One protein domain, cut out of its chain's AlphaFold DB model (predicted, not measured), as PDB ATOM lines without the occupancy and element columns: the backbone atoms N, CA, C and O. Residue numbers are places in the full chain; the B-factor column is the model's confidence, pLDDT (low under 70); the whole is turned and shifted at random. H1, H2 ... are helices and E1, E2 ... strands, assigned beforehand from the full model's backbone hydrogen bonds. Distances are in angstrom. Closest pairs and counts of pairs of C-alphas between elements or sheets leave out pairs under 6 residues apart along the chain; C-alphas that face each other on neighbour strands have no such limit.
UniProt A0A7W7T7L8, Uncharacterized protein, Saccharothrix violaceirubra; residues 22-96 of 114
ATOM      1  N   PHE A  22     138.737 311.540 345.696       81.12
ATOM      2  CA  PHE A  22     138.412 310.117 345.774       81.12
ATOM      3  C   PHE A  22     138.295 309.668 347.236       81.12
ATOM      4  O   PHE A  22     138.774 310.348 348.148       81.12
ATOM      5  N   ARG A  23     137.658 308.520 347.450       84.56
ATOM      6  CA  ARG A  23     137.622 307.781 348.714       84.56
ATOM      7  C   ARG A  23     138.294 306.435 348.523       84.56
ATOM      8  O   ARG A  23     138.233 305.867 347.439       84.56
ATOM      9  N   PHE A  24     138.867 305.861 349.574       85.50
ATOM     10  CA  PHE A  24     139.420 304.504 349.476       85.50
ATOM     11  C   PHE A  24     138.346 303.420 349.268       85.50
ATOM     12  O   PHE A  24     138.646 302.329 348.786       85.50
ATOM     13  N   SER A  25     137.089 303.742 349.571       86.38
ATOM     14  CA  SER A  25     135.907 302.933 349.268       86.38
ATOM     15  C   SER A  25     135.419 303.054 347.818       86.38
ATOM     16  O   SER A  25     134.567 302.264 347.409       86.38
ATOM     17  N   ASP A  26     135.953 303.989 347.022       85.94
ATOM     18  CA  ASP A  26     135.645 304.059 345.593       85.94
ATOM     19  C   ASP A  26     136.231 302.858 344.837       85.94
ATOM     20  O   ASP A  26     137.244 302.260 345.221       85.94
ATOM     21  N   SER A  27     135.577 302.510 343.730       87.06
ATOM     22  CA  SER A  27     136.025 301.450 342.833       87.06
ATOM     23  C   SER A  27     137.320 301.836 342.123       87.06
ATOM     24  O   SER A  27     137.418 302.881 341.480       87.06
ATOM     25  N   ASN A  28     138.290 300.933 342.169       83.75
ATOM     26  CA  ASN A  28     139.500 300.987 341.385       83.75
ATOM     27  C   ASN A  28     139.188 300.600 339.926       83.75
ATOM     28  O   ASN A  28     138.849 299.443 339.650       83.75
ATOM     29  N   PRO A  29     139.346 301.526 338.961       79.81
ATOM     30  CA  PRO A  29     139.086 301.246 337.551       79.81
ATOM     31  C   PRO A  29     140.045 300.204 336.952       79.81
ATOM     32  O   PRO A  29     139.817 299.742 335.838       79.81
ATOM     33  N   LEU A  30     141.124 299.845 337.658       81.50
ATOM     34  CA  LEU A  30     142.151 298.921 337.177       81.50
ATOM     35  C   LEU A  30     141.898 297.458 337.559       81.50
ATOM     36  O   LEU A  30     142.280 296.573 336.795       81.50
ATOM     37  N   THR A  31     141.271 297.205 338.710       79.94
ATOM     38  CA  THR A  31     141.120 295.859 339.294       79.94
ATOM     39  C   THR A  31     139.669 295.423 339.478       79.94
ATOM     40  O   THR A  31     139.430 294.252 339.732       79.94
ATOM     41  N   SER A  32     138.693 296.324 339.297       80.56
ATOM     42  CA  SER A  32     137.266 296.113 339.629       80.56
ATOM     43  C   SER A  32     136.956 295.938 341.125       80.56
ATOM     44  O   SER A  32     135.787 295.799 341.481       80.56
ATOM     45  N   ASP A  33     137.964 296.009 341.995       87.12
ATOM     46  CA  ASP A  33     137.827 296.076 343.455       87.12
ATOM     47  C   ASP A  33     137.826 297.527 343.947       87.12
ATOM     48  O   ASP A  33     137.972 298.452 343.158       87.12
ATOM     49  N   THR A  34     137.653 297.767 345.248       88.62
ATOM     50  CA  THR A  34     137.854 299.108 345.828       88.62
ATOM     51  C   THR A  34     139.340 299.430 345.966       88.62
ATOM     52  O   THR A  34     140.166 298.518 346.066       88.62
ATOM     53  N   TYR A  35     139.705 300.713 346.041       86.31
ATOM     54  CA  TYR A  35     141.098 301.092 346.321       86.31
ATOM     55  C   TYR A  35     141.608 300.467 347.626       86.31
ATOM     56  O   TYR A  35     142.696 299.911 347.634       86.31
ATOM     57  N   ALA A  36     140.785 300.431 348.678       87.56
ATOM     58  CA  ALA A  36     141.114 299.798 349.959       87.56
ATOM     59  C   ALA A  36     141.327 298.274 349.908       87.56
ATOM     60  O   ALA A  36     141.741 297.682 350.896       87.56
ATOM     61  N   ARG A  37     140.974 297.622 348.795       88.44
ATOM     62  CA  ARG A  37     141.150 296.175 348.588       88.44
ATOM     63  C   ARG A  37     142.177 295.858 347.506       88.44
ATOM     64  O   ARG A  37     142.399 294.695 347.190       88.44
ATOM     65  N   SER A  38     142.756 296.885 346.896       90.06
ATOM     66  CA  SER A  38     143.735 296.728 345.833       90.06
ATOM     67  C   SER A  38     145.137 296.804 346.419       90.06
ATOM     68  O   SER A  38     145.430 297.710 347.201       90.06
ATOM     69  N   ALA A  39     146.000 295.884 345.992       88.94
ATOM     70  CA  ALA A  39     147.421 295.941 346.305       88.94
ATOM     71  C   ALA A  39     148.044 297.242 345.775       88.94
ATOM     72  O   ALA A  39     147.577 297.797 344.775       88.94
ATOM     73  N   PHE A  40     149.121 297.707 346.401       88.44
ATOM     74  CA  PHE A  40     149.758 298.991 346.120       88.44
ATOM     75  C   PHE A  40     150.141 299.131 344.644       88.44
ATOM     76  O   PHE A  40     149.850 300.139 344.001       88.44
ATOM     77  N   ARG A  41     150.722 298.075 344.065       86.12
ATOM     78  CA  ARG A  41     151.111 298.016 342.642       86.12
ATOM     79  C   ARG A  41     149.936 298.142 341.664       86.12
ATOM     80  O   ARG A  41     150.133 298.432 340.486       86.12
ATOM     81  N   ASP A  42     148.732 297.840 342.135       87.06
ATOM     82  CA  ASP A  42     147.498 297.838 341.361       87.06
ATOM     83  C   ASP A  42     146.694 299.135 341.581       87.06
ATOM     84  O   ASP A  42     145.625 299.331 340.987       87.06
ATOM     85  N   LEU A  43     147.209 300.052 342.406       84.50
ATOM     86  CA  LEU A  43     146.637 301.374 342.611       84.50
ATOM     87  C   LEU A  43     146.988 302.330 341.460       84.50
ATOM     88  O   LEU A  43     148.075 302.278 340.881       84.50
ATOM     89  N   PRO A  44     146.095 303.278 341.134       83.81
ATOM     90  CA  PRO A  44     146.451 304.410 340.292       83.81
ATOM     91  C   PRO A  44     147.501 305.310 340.950       83.81
ATOM     92  O   PRO A  44     147.553 305.441 342.176       83.81
ATOM     93  N   ALA A  45     148.252 306.042 340.122       81.38
ATOM     94  CA  ALA A  45     149.373 306.870 340.578       81.38
ATOM     95  C   ALA A  45     149.015 307.878 341.676       81.38
ATOM     96  O   ALA A  45     149.769 308.088 342.629       81.38
ATOM     97  N   PHE A  46     147.846 308.501 341.536       77.88
ATOM     98  CA  PHE A  46     147.366 309.492 342.486       77.88
ATOM     99  C   PHE A  46     147.029 308.872 343.846       77.88
ATOM    100  O   PHE A  46     147.261 309.523 344.859       77.88
ATOM    101  N   VAL A  47     146.536 307.627 343.886       83.75
ATOM    102  CA  VAL A  47     146.235 306.927 345.144       83.75
ATOM    103  C   VAL A  47     147.530 306.491 345.817       83.75
ATOM    104  O   VAL A  47     147.712 306.795 346.991       83.75
ATOM    105  N   GLY A  48     148.460 305.885 345.067       83.88
ATOM    106  CA  GLY A  48     149.777 305.503 345.594       83.88
ATOM    107  C   GLY A  48     150.522 306.691 346.211       83.88
ATOM    108  O   GLY A  48     151.037 306.594 347.319       83.88
ATOM    109  N   THR A  49     150.442 307.868 345.579       81.81
ATOM    110  CA  THR A  49     151.003 309.106 346.150       81.81
ATOM    111  C   THR A  49     150.374 309.455 347.504       81.81
ATOM    112  O   THR A  49     151.087 309.901 348.399       81.81
ATOM    113  N   VAL A  50     149.053 309.306 347.673       84.25
ATOM    114  CA  VAL A  50     148.391 309.577 348.963       84.25
ATOM    115  C   VAL A  50     148.853 308.585 350.024       84.25
ATOM    116  O   VAL A  50     149.128 309.002 351.146       84.25
ATOM    117  N   VAL A  51     148.979 307.309 349.667       85.38
ATOM    118  CA  VAL A  51     149.480 306.274 350.576       85.38
ATOM    119  C   VAL A  51     150.892 306.622 351.058       85.38
ATOM    120  O   VAL A  51     151.104 306.761 352.258       85.38
ATOM    121  N   GLU A  52     151.818 306.909 350.146       83.38
ATOM    122  CA  GLU A  52     153.207 307.210 350.519       83.38
ATOM    123  C   GLU A  52     153.362 308.566 351.224       83.38
ATOM    124  O   GLU A  52     154.027 308.662 352.244       83.38
ATOM    125  N   ASN A  53     152.751 309.639 350.706       79.56
ATOM    126  CA  ASN A  53     153.046 311.004 351.173       79.56
ATOM    127  C   ASN A  53     152.102 311.512 352.271       79.56
ATOM    128  O   ASN A  53     152.384 312.538 352.888       79.56
ATOM    129  N   ARG A  54     150.931 310.889 352.463       80.25
ATOM    130  CA  ARG A  54     149.954 311.329 353.479       80.25
ATOM    131  C   ARG A  54     149.690 310.295 354.549       80.25
ATOM    132  O   ARG A  54     149.454 310.695 355.684       80.25
ATOM    133  N   LEU A  55     149.679 309.017 354.189       81.06
ATOM    134  CA  LEU A  55     149.556 307.945 355.171       81.06
ATOM    135  C   LEU A  55     150.922 307.536 355.736       81.06
ATOM    136  O   LEU A  55     150.948 306.875 356.766       81.06
ATOM    137  N   ASP A  56     152.016 307.983 355.103       83.62
ATOM    138  CA  ASP A  56     153.399 307.624 355.452       83.62
ATOM    139  C   ASP A  56     153.614 306.101 355.425       83.62
ATOM    140  O   ASP A  56     154.394 305.548 356.192       83.62
ATOM    141  N   LEU A  57     152.874 305.413 354.547       85.38
ATOM    142  CA  LEU A  57     152.932 303.964 354.396       85.38
ATOM    143  C   LEU A  57     153.778 303.605 353.183       85.38
ATOM    144  O   LEU A  57     153.576 304.128 352.083       85.38
ATOM    145  N   SER A  58     154.687 302.656 353.372       88.69
ATOM    146  CA  SER A  58     155.348 301.983 352.261       88.69
ATOM    147  C   SER A  58     154.388 301.046 351.516       88.69
ATOM    148  O   SER A  58     153.313 300.693 352.003       88.69
ATOM    149  N   ALA A  59     154.792 300.619 350.316       86.50
ATOM    150  CA  ALA A  59     154.031 299.659 349.521       86.50
ATOM    151  C   ALA A  59     153.763 298.347 350.284       86.50
ATOM    152  O   ALA A  59     152.632 297.868 350.284       86.50
ATOM    153  N   ASP A  60     154.775 297.813 350.976       89.19
ATOM    154  CA  ASP A  60     154.652 296.588 351.774       89.19
ATOM    155  C   ASP A  60     153.699 296.762 352.969       89.19
ATOM    156  O   ASP A  60     152.918 295.863 353.274       89.19
ATOM    157  N   GLU A  61     153.719 297.919 353.638       89.94
ATOM    158  CA  GLU A  61     152.800 298.204 354.752       89.94
ATOM    159  C   GLU A  61     151.356 298.360 354.274       89.94
ATOM    160  O   GLU A  61     150.428 297.885 354.929       89.94
ATOM    161  N   TRP A  62     151.158 298.989 353.114       91.19
ATOM    162  CA  TRP A  62     149.846 299.062 352.485       91.19
ATOM    163  C   TRP A  62     149.312 297.673 352.136       91.19
ATOM    164  O   TRP A  62     148.173 297.351 352.474       91.19
ATOM    165  N   ASP A  63     150.130 296.847 351.483       90.31
ATOM    166  CA  ASP A  63     149.738 295.493 351.102       90.31
ATOM    167  C   ASP A  63     149.405 294.644 352.336       90.31
ATOM    168  O   ASP A  63     148.375 293.971 352.340       90.31
ATOM    169  N   ALA A  64     150.170 294.774 353.425       91.44
ATOM    170  CA  ALA A  64     149.864 294.112 354.692       91.44
ATOM    171  C   ALA A  64     148.495 294.530 355.267       91.44
ATOM    172  O   ALA A  64     147.722 293.675 355.700       91.44
ATOM    173  N   LEU A  65     148.151 295.825 355.227       89.12
ATOM    174  CA  LEU A  65     146.831 296.309 355.662       89.12
ATOM    175  C   LEU A  65     145.698 295.789 354.770       89.12
ATOM    176  O   LEU A  65     144.596 295.522 355.257       89.12
ATOM    177  N   VAL A  66     145.939 295.667 353.462       90.00
ATOM    178  CA  VAL A  66     144.974 295.095 352.512       90.00
ATOM    179  C   VAL A  66     144.752 293.610 352.800       90.00
ATOM    180  O   VAL A  66     143.604 293.162 352.782       90.00
ATOM    181  N   GLU A  67     145.820 292.861 353.086       90.44
ATOM    182  CA  GLU A  67     145.755 291.435 353.427       90.44
ATOM    183  C   GLU A  67     145.007 291.177 354.742       90.44
ATOM    184  O   GLU A  67     144.219 290.230 354.806       90.44
ATOM    185  N   ASP A  68     145.190 292.028 355.757       88.06
ATOM    186  CA  ASP A  68     144.464 291.927 357.035       88.06
ATOM    187  C   ASP A  68     143.024 292.479 356.947       88.06
ATOM    188  O   ASP A  68     142.143 292.138 357.735       88.06
ATOM    189  N   GLY A  69     142.736 293.293 355.925       86.12
ATOM    190  CA  GLY A  69     141.442 293.953 355.751       86.12
ATOM    191  C   GLY A  69     141.246 295.174 356.657       86.12
ATOM    192  O   GLY A  69     140.117 295.645 356.812       86.12
ATOM    193  N   GLU A  70     142.331 295.711 357.218       87.38
ATOM    194  CA  GLU A  70     142.344 296.817 358.187       87.38
ATOM    195  C   GLU A  70     142.447 298.204 357.546       87.38
ATOM    196  O   GLU A  70     142.357 299.217 358.243       87.38
ATOM    197  N   VAL A  71     142.571 298.295 356.216       84.50
ATOM    198  CA  VAL A  71     142.709 299.588 355.520       84.50
ATOM    199  C   VAL A  71     141.634 300.587 355.948       84.50
ATOM    200  O   VAL A  71     141.949 301.739 356.225       84.50
ATOM    201  N   TYR A  72     140.370 300.162 356.046       81.06
ATOM    202  CA  TYR A  72     139.272 301.053 356.432       81.06
ATOM    203  C   TYR A  72     139.331 301.533 357.882       81.06
ATOM    204  O   TYR A  72     138.838 302.627 358.151       81.06
ATOM    205  N   ASP A  73     139.913 300.753 358.790       80.94
ATOM    206  CA  ASP A  73     140.120 301.178 360.177       80.94
ATOM    207  C   ASP A  73     141.196 302.275 360.237       80.94
ATOM    208  O   ASP A  73     141.056 303.263 360.955       80.94
ATOM    209  N   PHE A  74     142.208 302.168 359.368       81.31
ATOM    210  CA  PHE A  74     143.301 303.129 359.275       81.31
ATOM    211  C   PHE A  74     142.917 304.444 358.572       81.31
ATOM    212  O   PHE A  74     143.156 305.532 359.101       81.31
ATOM    213  N   VAL A  75     142.333 304.376 357.367       76.50
ATOM    214  CA  VAL A  75     142.030 305.576 356.551       76.50
ATOM    215  C   VAL A  75     140.629 306.138 356.777       76.50
ATOM    216  O   VAL A  75     140.359 307.270 356.387       76.50
ATOM    217  N   GLY A  76     139.729 305.366 357.385       76.88
ATOM    218  CA  GLY A  76     138.307 305.686 357.465       76.88
ATOM    219  C   GLY A  76     137.568 305.393 356.146       76.88
ATOM    220  O   GLY A  76     137.959 305.879 355.081       76.88
ATOM    221  N   PRO A  77     136.456 304.635 356.165       70.81
ATOM    222  CA  PRO A  77     135.765 304.218 354.941       70.81
ATOM    223  C   PRO A  77     135.108 305.368 354.167       70.81
ATOM    224  O   PRO A  77     134.929 305.263 352.955       70.81
ATOM    225  N   ASP A  78     134.767 306.470 354.835       73.56
ATOM    226  CA  ASP A  78     134.100 307.637 354.238       73.56
ATOM    227  C   ASP A  78     135.034 308.830 354.019       73.56
ATOM    228  O   ASP A  78     134.585 309.924 353.657       73.56
ATOM    229  N   GLU A  79     136.332 308.640 354.234       77.69
ATOM    230  CA  GLU A  79     137.271 309.740 354.167       77.69
ATOM    231  C   GLU A  79     137.564 310.166 352.727       77.69
ATOM    232  O   GLU A  79     137.796 309.346 351.834       77.69
ATOM    233  N   VAL A  80     137.523 311.481 352.497       79.50
ATOM    234  CA  VAL A  80     137.662 312.077 351.170       79.50
ATOM    235  C   VAL A  80     139.031 312.726 351.028       79.50
ATOM    236  O   VAL A  80     139.373 313.680 351.736       79.50
ATOM    237  N   PHE A  81     139.771 312.261 350.026       79.25
ATOM    238  CA  PHE A  81     141.070 312.785 349.640       79.25
ATOM    239  C   PHE A  81     140.927 313.583 348.353       79.25
ATOM    240  O   PHE A  81     140.532 313.065 347.311       79.25
ATOM    241  N   TRP A  82     141.249 314.868 348.420       74.25
ATOM    242  CA  TRP A  82     141.328 315.729 347.247       74.25
ATOM    243  C   TRP A  82     142.682 315.538 346.599       74.25
ATOM    244  O   TRP A  82     143.689 315.562 347.300       74.25
ATOM    245  N   VAL A  83     142.715 315.389 345.278       70.31
ATOM    246  CA  VAL A  83     143.960 315.261 344.521       70.31
ATOM    247  C   VAL A  83     143.953 316.201 343.329       70.31
ATOM    248  O   VAL A  83     142.932 316.409 342.672       70.31
ATOM    249  N   ARG A  84     145.108 316.797 343.043       67.88
ATOM    250  CA  ARG A  84     145.328 317.553 341.808       67.88
ATOM    251  C   ARG A  84     146.738 317.323 341.293       67.88
ATOM    252  O   ARG A  84     147.689 317.216 342.069       67.88
ATOM    253  N   ARG A  85     146.875 317.304 339.969       63.25
ATOM    254  CA  ARG A  85     148.186 317.345 339.317       63.25
ATOM    255  C   ARG A  85     148.747 318.758 339.433       63.25
ATOM    256  O   ARG A  85     148.047 319.726 339.141       63.25
ATOM    257  N   THR A  86     149.996 318.878 339.854       65.50
ATOM    258  CA  THR A  86     150.759 320.132 339.877       65.50
ATOM    259  C   THR A  86     151.976 320.009 338.962       65.50
ATOM    260  O   THR A  86     152.327 318.907 338.540       65.50
ATOM    261  N   ALA A  87     152.641 321.126 338.654       50.50
ATOM    262  CA  ALA A  87     153.876 321.112 337.864       50.50
ATOM    263  C   ALA A  87     155.028 320.348 338.554       50.50
ATOM    264  O   ALA A  87     155.934 319.878 337.874       50.50
ATOM    265  N   SER A  88     154.965 320.193 339.881       57.94
ATOM    266  CA  SER A  88     155.982 319.526 340.706       57.94
ATOM    267  C   SER A  88     155.656 318.059 341.023       57.94
ATOM    268  O   SER A  88     156.426 317.409 341.721       57.94
ATOM    269  N   GLY A  89     154.520 317.534 340.550       63.44
ATOM    270  CA  GLY A  89     154.036 316.193 340.889       63.44
ATOM    271  C   GLY A  89     152.585 316.197 341.369       63.44
ATOM    272  O   GLY A  89     151.761 316.991 340.910       63.44
ATOM    273  N   TRP A  90     152.251 315.302 342.290       62.50
ATOM    274  CA  TRP A  90     150.892 315.119 342.793       62.50
ATOM    275  C   TRP A  90     150.691 315.839 344.125       62.50
ATOM    276  O   TRP A  90     151.465 315.653 345.056       62.50
ATOM    277  N   TRP A  91     149.636 316.650 344.223       65.38
ATOM    278  CA  TRP A  91     149.236 317.299 345.472       65.38
ATOM    279  C   TRP A  91     147.950 316.672 345.991       65.38
ATOM    280  O   TRP A  91     147.006 316.478 345.218       65.38
ATOM    281  N   SER A  92     147.895 316.405 347.296       62.16
ATOM    282  CA  SER A  92     146.718 315.848 347.959       62.16
ATOM    283  C   SER A  92     146.349 316.599 349.240       62.16
ATOM    284  O   SER A  92     147.228 317.100 349.945       62.16
ATOM    285  N   ARG A  93     145.050 316.667 349.560       64.12
ATOM    286  CA  ARG A  93     144.517 317.224 350.816       64.12
ATOM    287  C   ARG A  93     143.459 316.298 351.409       64.12
ATOM    288  O   ARG A  93     142.483 315.969 350.737       64.12
ATOM    289  N   ARG A  94     143.635 315.917 352.676       61.94
ATOM    290  CA  ARG A  94     142.610 315.241 353.487       61.94
ATOM    291  C   ARG A  94     141.588 316.284 353.930       61.94
ATOM    292  O   ARG A  94     141.977 317.316 354.476       61.94
ATOM    293  N   TRP A  95     140.302 316.049 353.683       54.62
ATOM    294  CA  TRP A  95     139.253 316.880 354.272       54.62
ATOM    295  C   TRP A  95     138.854 316.263 355.614       54.62
ATOM    296  O   TRP A  95     138.270 315.179 355.611       54.62
ATOM    297  N   PRO A  96     139.157 316.886 356.765       46.88
ATOM    298  CA  PRO A  96     138.676 316.358 358.028       46.88
ATOM    299  C   PRO A  96     137.162 316.578 358.148       46.88
ATOM    300  O   PRO A  96     136.607 317.511 357.563       46.88
TER     301      PRO A  96
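This is residues 22 to 96 of the 114 residues of an uncharacterized protein of Saccharothrix violaceirubra (UniProt A0A7W7T7L8). A two-stranded hairpin, E1 and E2, packs along one side of the helix H1, and the helix H2 lies beyond H1 on the side away from the hairpin. A long stretch with no named element, residues 22 to 44, winds past these parts before H1 and is tied at its start to E1, while the short helix H3 stands between H2 and E1 along the chain. The printed part has 75 residues, with three named helices and then two named strands, in the order H1, H2, H3, E1, E2; the sheet has the order E1 - E2 and is antiparallel, and the class is mixed, helices and strands. The whole is compact, with a radius of gyration of the C-alphas of 11.5 A and spans of 35 by 26 by 23 A.

From the first printed residue, residues 22 to 23 pair with residues 80 to 81 of the strand E1, residues 80 to 86, antiparallel to them. H1, residues 45 to 54, is close to but not clearly touching H2, residues 59 to 68; their closest C-alphas, those of Val 51 and Trp 62, are 7.5 A apart. The lines of H1 and H2 are about perpendicular, at 87 degrees. H2 is close to but not clearly touching H3, residues 71 to 75, with the C-alphas of Leu 65 and Val 71 the closest at 5.3 A. H1 and H3 are apart. E1 and E2, residues 89 to 94, form a hairpin, antiparallel at 157 degrees between their directions, with N 82 and O 93 at 2.8 A and N 91 and O 84 at 3.0 A, within hydrogen-bond range. The closest C-alphas of H1 and E2 are those of Val 50 and Ser 92, 6.6 A apart; those of H1 and E1 are Phe 46 and Val 83, at 7.0 A. H2 is apart from E1 and from E2, and H3 is apart from E2. In H1, H2 and H3 every O i to N i+4 pair is within hydrogen-bond range.

H1 begins at C-alpha 45, at (149.373, 306.870, 340.578), and is 13.7 A long from first to last C-alpha. H2 measures 14.4 A and ends at C-alpha 68, at (144.464, 291.927, 357.035). H3 measures 6.1 A, E1 19.1 A and E2 17.0 A. E2 ends at C-alpha 94, at (142.610, 315.241, 353.487).

The two C-alphas farthest apart, those of Asp 68 and Ala 87, are 36.2 A apart. The printed part has no cut, and the four links between named elements are tight. The mean pLDDT of the printed part is 79.8, and residues 84 to 96 are under 70.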